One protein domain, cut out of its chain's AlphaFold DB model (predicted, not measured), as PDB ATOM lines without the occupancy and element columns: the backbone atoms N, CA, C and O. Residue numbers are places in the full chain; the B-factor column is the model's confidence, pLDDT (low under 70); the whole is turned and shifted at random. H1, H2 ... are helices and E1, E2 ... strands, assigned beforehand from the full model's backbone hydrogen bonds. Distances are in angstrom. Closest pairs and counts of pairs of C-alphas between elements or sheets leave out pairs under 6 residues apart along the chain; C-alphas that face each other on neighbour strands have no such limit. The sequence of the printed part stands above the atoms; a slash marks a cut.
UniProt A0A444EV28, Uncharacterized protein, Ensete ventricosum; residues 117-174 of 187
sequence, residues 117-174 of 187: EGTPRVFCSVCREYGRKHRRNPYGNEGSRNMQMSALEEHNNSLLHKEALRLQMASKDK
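Overview. This is residues 117 to 174 of the 187 residues of an uncharacterized protein of Ensete ventricosum (UniProt A0A444EV28). Two helices, H2 and H3, follow each other round a wide corner, and strand E1 with the short helix H1 at its end makes a second side of the model, meeting the first where H1 packs crosswise on H3. From the end of H1 a long loop, residues 131 to 148, folds back past E1 to the start of H2, whose centre lies well away from H1. The printed part has 58 residues with one named strand and three named helices, in the order E1, H1, H2, H3 along the chain, and the class is mostly helix; E1 pairs with no named strand. The whole is compact, with a radius of gyration of the C-alphas of 11.5 A, but its outline is elongated, spanning 36 by 23 by 17 A along the three main axes.

Along the chain. The longest helix by residues is H3, residues 159 to 172, which measures 19.6 A from first to last C-alpha. It begins with C-alpha 159 at (6.321, 3.646, 33.866) and ends with C-alpha 172 at (15.553, 2.694, 16.632), and the falling z values show its main course. Before it comes H2, residues 149 to 157, 12.2 A long, which begins with C-alpha 149 at (4.486, 21.229, 34.021) and runs mostly toward lower y. H1, residues 125 to 130, is 8.4 A long and also runs toward lower y, ending with C-alpha 130 at (5.307, 2.908, 21.125). E1, residues 119 to 124, is 16.0 A long and begins with C-alpha 119 at (-9.523, 21.681, 22.440). Along E1 the x values rise, from that point to 3.576 at C-alpha 124.

Arrangement. H3 and H1 touch, with 12 pairs of C-alphas within 8 A. Their closest C-alphas are those of Tyr 130 and Ala 164, 5.0 A apart. The two centres are 8.5 A apart, and the lines of H1 and H3 are about perpendicular, at 76 degrees. H3 and H2 are close but not clearly touching, with 2 pairs of C-alphas within 8 A; the closest are those of His 155 and His 161, 6.4 A apart. These two helices run the same way at a steep tilt of 61 degrees, and their centres are 16.2 A apart. H1 and H2 are apart. E1 and H2 are near each other, with 5 pairs of C-alphas within 10 A. E1 and H1 meet only through their link, and E1 and H3 are apart. In H1, H2 and H3 every pair of O of residue i and N of residue i+4 is within hydrogen-bond range.

Size, cuts and confidence. The two C-alphas farthest apart are those of Gly 118 and Asp 173, at 37.0 A, and the C-alphas of the first and last printed residues, Glu 117 and Lys 174, are 34.7 A apart. The printed part has no cut. The link from E1 to H1 is tight, with 0 residues between them, and the link from H2 to H3 is tight, with 1 residue, Ser 158. The link from H1 to H2 is long, with 18 residues, and it has no named element; its C-alphas lie 4 to 15 A from the mean of the C-alphas at (2.953, 9.434, 26.027). The mean pLDDT of the printed part is 81.7. Confidence is under 70 in 7 residues: residues 132 to 135 in the long link, and residues 172 to 174, of which 172 belongs to H3.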
ATOM      1  N   GLU A 117     -10.610  17.397  19.147       81.75
ATOM      2  CA  GLU A 117     -12.023  17.706  19.436       81.75
ATOM      3  C   GLU A 117     -12.273  19.197  19.746       81.75
ATOM      4  O   GLU A 117     -13.022  19.560  20.649       81.75
ATOM      5  N   GLY A 118     -11.574  20.092  19.039       80.94
ATOM      6  CA  GLY A 118     -11.695  21.543  19.235       80.94
ATOM      7  C   GLY A 118     -11.011  22.089  20.495       80.94
ATOM      8  O   GLY A 118     -11.093  23.289  20.760       80.94
ATOM      9  N   THR A 119     -10.294  21.256  21.259       84.00
ATOM     10  CA  THR A 119      -9.523  21.681  22.440       84.00
ATOM     11  C   THR A 119      -8.020  21.438  22.262       84.00
ATOM     12  O   THR A 119      -7.630  20.386  21.762       84.00
ATOM     13  N   PRO A 120      -7.142  22.379  22.663       82.62
ATOM     14  CA  PRO A 120      -5.700  22.153  22.624       82.62
ATOM     15  C   PRO A 120      -5.300  21.153  23.714       82.62
ATOM     16  O   PRO A 120      -5.555  21.390  24.897       82.62
ATOM     17  N   ARG A 121      -4.653  20.056  23.321       87.75
ATOM     18  CA  ARG A 121      -4.215  18.975  24.210       87.75
ATOM     19  C   ARG A 121      -2.745  18.648  23.978       87.75
ATOM     20  O   ARG A 121      -2.245  18.792  22.866       87.75
ATOM     21  N   VAL A 122      -2.054  18.226  25.035       87.62
ATOM     22  CA  VAL A 122      -0.665  17.764  24.956       87.62
ATOM     23  C   VAL A 122      -0.634  16.291  24.588       87.62
ATOM     24  O   VAL A 122      -1.236  15.455  25.263       87.62
ATOM     25  N   PHE A 123       0.149  15.968  23.574       87.56
ATOM     26  CA  PHE A 123       0.451  14.616  23.148       87.56
ATOM     27  C   PHE A 123       1.925  14.305  23.373       87.56
ATOM     28  O   PHE A 123       2.782  15.183  23.286       87.56
ATOM     29  N   CYS A 124       2.215  13.034  23.626       89.56
ATOM     30  CA  CYS A 124       3.576  12.517  23.684       89.56
ATOM     31  C   CYS A 124       3.845  11.681  22.427       89.56
ATOM     32  O   CYS A 124       3.148  10.695  22.190       89.56
ATOM     33  N   SER A 125       4.856  12.040  21.632       87.69
ATOM     34  CA  SER A 125       5.221  11.319  20.403       87.69
ATOM     35  C   SER A 125       5.659   9.882  20.689       87.69
ATOM     36  O   SER A 125       5.200   8.951  20.030       87.69
ATOM     37  N   VAL A 126       6.455   9.686  21.743       87.62
ATOM     38  CA  VAL A 126       6.940   8.371  22.187       87.62
ATOM     39  C   VAL A 126       5.768   7.470  22.571       87.62
ATOM     40  O   VAL A 126       5.642   6.348  22.083       87.62
ATOM     41  N   CYS A 127       4.854   7.963  23.407       86.38
ATOM     42  CA  CYS A 127       3.698   7.181  23.832       86.38
ATOM     43  C   CYS A 127       2.644   7.001  22.735       86.38
ATOM     44  O   CYS A 127       1.933   5.999  22.746       86.38
ATOM     45  N   ARG A 128       2.536   7.931  21.782       85.25
ATOM     46  CA  ARG A 128       1.647   7.797  20.620       85.25
ATOM     47  C   ARG A 128       2.119   6.719  19.647       85.25
ATOM     48  O   ARG A 128       1.294   6.103  18.976       85.25
ATOM     49  N   GLU A 129       3.425   6.493  19.550       82.12
ATOM     50  CA  GLU A 129       4.004   5.528  18.614       82.12
ATOM     51  C   GLU A 129       4.247   4.161  19.266       82.12
ATOM     52  O   GLU A 129       3.754   3.148  18.777       82.12
ATOM     53  N   TYR A 130       4.896   4.136  20.432       79.25
ATOM     54  CA  TYR A 130       5.307   2.908  21.125       79.25
ATOM     55  C   TYR A 130       4.369   2.507  22.273       79.25
ATOM     56  O   TYR A 130       4.410   1.377  22.757       79.25
ATOM     57  N   GLY A 131       3.492   3.420  22.703       75.06
ATOM     58  CA  GLY A 131       2.525   3.210  23.785       75.06
ATOM     59  C   GLY A 131       1.103   2.869  23.326       75.06
ATOM     60  O   GLY A 131       0.229   2.737  24.182       75.06
ATOM     61  N   ARG A 132       0.849   2.688  22.016       65.06
ATOM     62  CA  ARG A 132      -0.504   2.443  21.456       65.06
ATOM     63  C   ARG A 132      -1.250   1.252  22.059       65.06
ATOM     64  O   ARG A 132      -2.475   1.224  22.016       65.06
ATOM     65  N   LYS A 133      -0.536   0.281  22.632       65.88
ATOM     66  CA  LYS A 133      -1.140  -0.873  23.318       65.88
ATOM     67  C   LYS A 133      -1.838  -0.496  24.635       65.88
ATOM     68  O   LYS A 133      -2.708  -1.228  25.096       65.88
ATOM     69  N   HIS A 134      -1.511   0.653  25.232       66.81
ATOM     70  CA  HIS A 134      -2.101   1.095  26.494       66.81
ATOM     71  C   HIS A 134      -3.233   2.104  26.267       66.81
ATOM     72  O   HIS A 134      -3.028   3.318  26.265       66.81
ATOM     73  N   ARG A 135      -4.472   1.593  26.190       68.44
ATOM     74  CA  ARG A 135      -5.724   2.387  26.236       68.44
ATOM     75  C   ARG A 135      -5.771   3.376  27.409       68.44
ATOM     76  O   ARG A 135      -6.397   4.421  27.298       68.44
ATOM     77  N   ARG A 136      -5.087   3.062  28.514       71.88
ATOM     78  CA  ARG A 136      -5.060   3.864  29.745       71.88
ATOM     79  C   ARG A 136      -4.095   5.059  29.708       71.88
ATOM     80  O   ARG A 136      -4.106   5.845  30.644       71.88
ATOM     81  N   ASN A 137      -3.282   5.234  28.660       75.56
ATOM     82  CA  ASN A 137      -2.405   6.401  28.558       75.56
ATOM     83  C   ASN A 137      -3.107   7.569  27.832       75.56
ATOM     84  O   ASN A 137      -3.245   7.519  26.605       75.56
ATOM     85  N   PRO A 138      -3.513   8.642  28.538       79.62
ATOM     86  CA  PRO A 138      -4.194   9.770  27.910       79.62
ATOM     87  C   PRO A 138      -3.298  10.503  26.902       79.62
ATOM     88  O   PRO A 138      -3.799  10.990  25.897       79.62
ATOM     89  N   TYR A 139      -1.974  10.528  27.096       80.00
ATOM     90  CA  TYR A 139      -1.038  11.276  26.240       80.00
ATOM     91  C   TYR A 139      -0.794  10.656  24.856       80.00
ATOM     92  O   TYR A 139      -0.336  11.357  23.952       80.00
ATOM     93  N   GLY A 140      -1.056   9.356  24.688       80.56
ATOM     94  CA  GLY A 140      -0.882   8.650  23.413       80.56
ATOM     95  C   GLY A 140      -2.162   8.540  22.580       80.56
ATOM     96  O   GLY A 140      -2.071   8.429  21.360       80.56
ATOM     97  N   ASN A 141      -3.330   8.584  23.232       80.12
ATOM     98  CA  ASN A 141      -4.633   8.381  22.592       80.12
ATOM     99  C   ASN A 141      -5.325   9.714  22.278       80.12
ATOM    100  O   ASN A 141      -5.323  10.158  21.135       80.12
ATOM    101  N   GLU A 142      -5.891  10.356  23.300       82.44
ATOM    102  CA  GLU A 142      -6.733  11.556  23.163       82.44
ATOM    103  C   GLU A 142      -5.966  12.859  23.422       82.44
ATOM    104  O   GLU A 142      -6.454  13.951  23.136       82.44
ATOM    105  N   GLY A 143      -4.763  12.751  23.984       83.12
ATOM    106  CA  GLY A 143      -3.981  13.871  24.479       83.12
ATOM    107  C   GLY A 143      -4.456  14.316  25.861       83.12
ATOM    108  O   GLY A 143      -5.651  14.368  26.171       83.12
ATOM    109  N   SER A 144      -3.506  14.679  26.717       81.75
ATOM    110  CA  SER A 144      -3.816  15.250  28.022       81.75
ATOM    111  C   SER A 144      -4.323  16.679  27.858       81.75
ATOM    112  O   SER A 144      -3.668  17.535  27.260       81.75
ATOM    113  N   ARG A 145      -5.486  16.967  28.443       82.19
ATOM    114  CA  ARG A 145      -5.987  18.343  28.583       82.19
ATOM    115  C   ARG A 145      -5.183  19.132  29.625       82.19
ATOM    116  O   ARG A 145      -5.287  20.359  29.688       82.19
ATOM    117  N   ASN A 146      -4.390  18.439  30.445       81.69
ATOM    118  CA  ASN A 146      -3.571  19.051  31.473       81.69
ATOM    119  C   ASN A 146      -2.237  19.537  30.886       81.69
ATOM    120  O   ASN A 146      -1.292  18.777  30.720       81.69
ATOM    121  N   MET A 147      -2.188  20.833  30.574       77.81
ATOM    122  CA  MET A 147      -1.027  21.536  30.011       77.81
ATOM    123  C   MET A 147       0.001  21.960  31.083       77.81
ATOM    124  O   MET A 147       0.835  22.831  30.837       77.81
ATOM    125  N   GLN A 148      -0.119  21.469  32.321       84.44
ATOM    126  CA  GLN A 148       0.765  21.872  33.416       84.44
ATOM    127  C   GLN A 148       2.100  21.126  33.382       84.44
ATOM    128  O   GLN A 148       2.167  19.966  32.988       84.44
ATOM    129  N   MET A 149       3.144  21.797  33.879       79.38
ATOM    130  CA  MET A 149       4.486  21.229  34.021       79.38
ATOM    131  C   MET A 149       4.483  19.943  34.849       79.38
ATOM    132  O   MET A 149       4.980  18.922  34.395       79.38
ATOM    133  N   SER A 150       3.841  19.970  36.019       86.12
ATOM    134  CA  SER A 150       3.787  18.814  36.919       86.12
ATOM    135  C   SER A 150       3.174  17.582  36.253       86.12
ATOM    136  O   SER A 150       3.666  16.478  36.434       86.12
ATOM    137  N   ALA A 151       2.141  17.770  35.426       86.88
ATOM    138  CA  ALA A 151       1.502  16.678  34.698       86.88
ATOM    139  C   ALA A 151       2.437  16.059  33.645       86.88
ATOM    140  O   ALA A 151       2.358  14.862  33.363       86.88
ATOM    141  N   LEU A 152       3.329  16.867  33.066       85.75
ATOM    142  CA  LEU A 152       4.357  16.410  32.141       85.75
ATOM    143  C   LEU A 152       5.506  15.699  32.832       85.75
ATOM    144  O   LEU A 152       5.979  14.685  32.331       85.75
ATOM    145  N   GLU A 153       5.970  16.240  33.951       88.25
ATOM    146  CA  GLU A 153       7.019  15.629  34.762       88.25
ATOM    147  C   GLU A 153       6.546  14.282  35.302       88.25
ATOM    148  O   GLU A 153       7.267  13.292  35.215       88.25
ATOM    149  N   GLU A 154       5.304  14.212  35.777       89.50
ATOM    150  CA  GLU A 154       4.660  12.961  36.169       89.50
ATOM    151  C   GLU A 154       4.579  11.995  34.985       89.50
ATOM    152  O   GLU A 154       4.926  10.822  35.117       89.50
ATOM    153  N   HIS A 155       4.206  12.481  33.797       88.69
ATOM    154  CA  HIS A 155       4.212  11.651  32.597       88.69
ATOM    155  C   HIS A 155       5.614  11.132  32.259       88.69
ATOM    156  O   HIS A 155       5.768   9.938  32.028       88.69
ATOM    157  N   ASN A 156       6.637  11.984  32.278       88.44
ATOM    158  CA  ASN A 156       8.029  11.611  32.027       88.44
ATOM    159  C   ASN A 156       8.528  10.561  33.039       88.44
ATOM    160  O   ASN A 156       9.226   9.607  32.695       88.44
ATOM    161  N   ASN A 157       8.106  10.696  34.297       89.25
ATOM    162  CA  ASN A 157       8.421   9.747  35.358       89.25
ATOM    163  C   ASN A 157       7.549   8.485  35.336       89.25
ATOM    164  O   ASN A 157       7.899   7.499  35.985       89.25
ATOM    165  N   SER A 158       6.456   8.475  34.571       86.31
ATOM    166  CA  SER A 158       5.548   7.336  34.506       86.31
ATOM    167  C   SER A 158       6.219   6.103  33.895       86.31
ATOM    168  O   SER A 158       6.993   6.184  32.935       86.31
ATOM    169  N   LEU A 159       5.864   4.925  34.417       86.75
ATOM    170  CA  LEU A 159       6.321   3.646  33.866       86.75
ATOM    171  C   LEU A 159       5.902   3.476  32.402       86.75
ATOM    172  O   LEU A 159       6.683   2.979  31.601       86.75
ATOM    173  N   LEU A 160       4.712   3.959  32.035       87.12
ATOM    174  CA  LEU A 160       4.203   3.889  30.663       87.12
ATOM    175  C   LEU A 160       5.087   4.670  29.685       87.12
ATOM    176  O   LEU A 160       5.333   4.206  28.572       87.12
ATOM    177  N   HIS A 161       5.575   5.845  30.094       88.38
ATOM    178  CA  HIS A 161       6.499   6.629  29.284       88.38
ATOM    179  C   HIS A 161       7.875   5.965  29.206       88.38
ATOM    180  O   HIS A 161       8.403   5.800  28.110       88.38
ATOM    181  N   LYS A 162       8.422   5.502  30.338       89.69
ATOM    182  CA  LYS A 162       9.719   4.803  30.385       89.69
ATOM    183  C   LYS A 162       9.718   3.518  29.553       89.69
ATOM    184  O   LYS A 162      10.676   3.249  28.835       89.69
ATOM    185  N   GLU A 163       8.641   2.738  29.605       88.31
ATOM    186  CA  GLU A 163       8.497   1.530  28.797       88.31
ATOM    187  C   GLU A 163       8.415   1.879  27.308       88.31
ATOM    188  O   GLU A 163       9.155   1.309  26.509       88.31
ATOM    189  N   ALA A 164       7.588   2.859  26.931       87.69
ATOM    190  CA  ALA A 164       7.492   3.322  25.548       87.69
ATOM    191  C   ALA A 164       8.838   3.862  25.027       87.69
ATOM    192  O   ALA A 164       9.213   3.574  23.893       87.69
ATOM    193  N   LEU A 165       9.599   4.575  25.864       88.75
ATOM    194  CA  LEU A 165      10.931   5.081  25.532       88.75
ATOM    195  C   LEU A 165      11.937   3.938  25.339       88.75
ATOM    196  O   LEU A 165      12.711   3.939  24.383       88.75
ATOM    197  N   ARG A 166      11.876   2.905  26.187       88.31
ATOM    198  CA  ARG A 166      12.678   1.687  26.018       88.31
ATOM    199  C   ARG A 166      12.329   0.964  24.712       88.31
ATOM    200  O   ARG A 166      13.236   0.537  23.999       88.31
ATOM    201  N   LEU A 167      11.040   0.848  24.375       84.44
ATOM    202  CA  LEU A 167      10.599   0.297  23.087       84.44
ATOM    203  C   LEU A 167      11.064   1.159  21.906       84.44
ATOM    204  O   LEU A 167      11.443   0.600  20.878       84.44
ATOM    205  N   GLN A 168      11.083   2.486  22.051       86.38
ATOM    206  CA  GLN A 168      11.613   3.393  21.035       86.38
ATOM    207  C   GLN A 168      13.097   3.130  20.777       86.38
ATOM    208  O   GLN A 168      13.484   2.991  19.622       86.38
ATOM    209  N   MET A 169      13.923   3.007  21.821       84.19
ATOM    210  CA  MET A 169      15.349   2.692  21.665       84.19
ATOM    211  C   MET A 169      15.555   1.330  20.993       84.19
ATOM    212  O   MET A 169      16.297   1.234  20.020       84.19
ATOM    213  N   ALA A 170      14.820   0.306  21.440       80.81
ATOM    214  CA  ALA A 170      14.874  -1.031  20.848       80.81
ATOM    215  C   ALA A 170      14.388  -1.075  19.385       80.81
ATOM    216  O   ALA A 170      14.796  -1.948  18.621       80.81
ATOM    217  N   SER A 171      13.505  -0.154  18.990       72.69
ATOM    218  CA  SER A 171      13.009  -0.045  17.613       72.69
ATOM    219  C   SER A 171      13.902   0.835  16.737       72.69
ATOM    220  O   SER A 171      13.991   0.599  15.535       72.69
ATOM    221  N   LYS A 172      14.605   1.811  17.325       65.88
ATOM    222  CA  LYS A 172      15.553   2.694  16.632       65.88
ATOM    223  C   LYS A 172      16.806   1.943  16.164       65.88
ATOM    224  O   LYS A 172      17.335   2.274  15.108       65.88
ATOM    225  N   ASP A 173      17.192   0.881  16.871       57.34
ATOM    226  CA  ASP A 173      18.248  -0.060  16.458       57.34
ATOM    227  C   ASP A 173      17.912  -0.812  15.151       57.34
ATOM    228  O   ASP A 173      18.801  -1.271  14.440       57.34
ATOM    229  N   LYS A 174      16.627  -0.889  14.768       58.03
ATOM    230  CA  LYS A 174      16.171  -1.573  13.543       58.03
ATOM    231  C   LYS A 174      16.166  -0.691  12.288       58.03
ATOM    232  O   LYS A 174      15.638  -1.110  11.263       58.03
TER     233      LYS A 174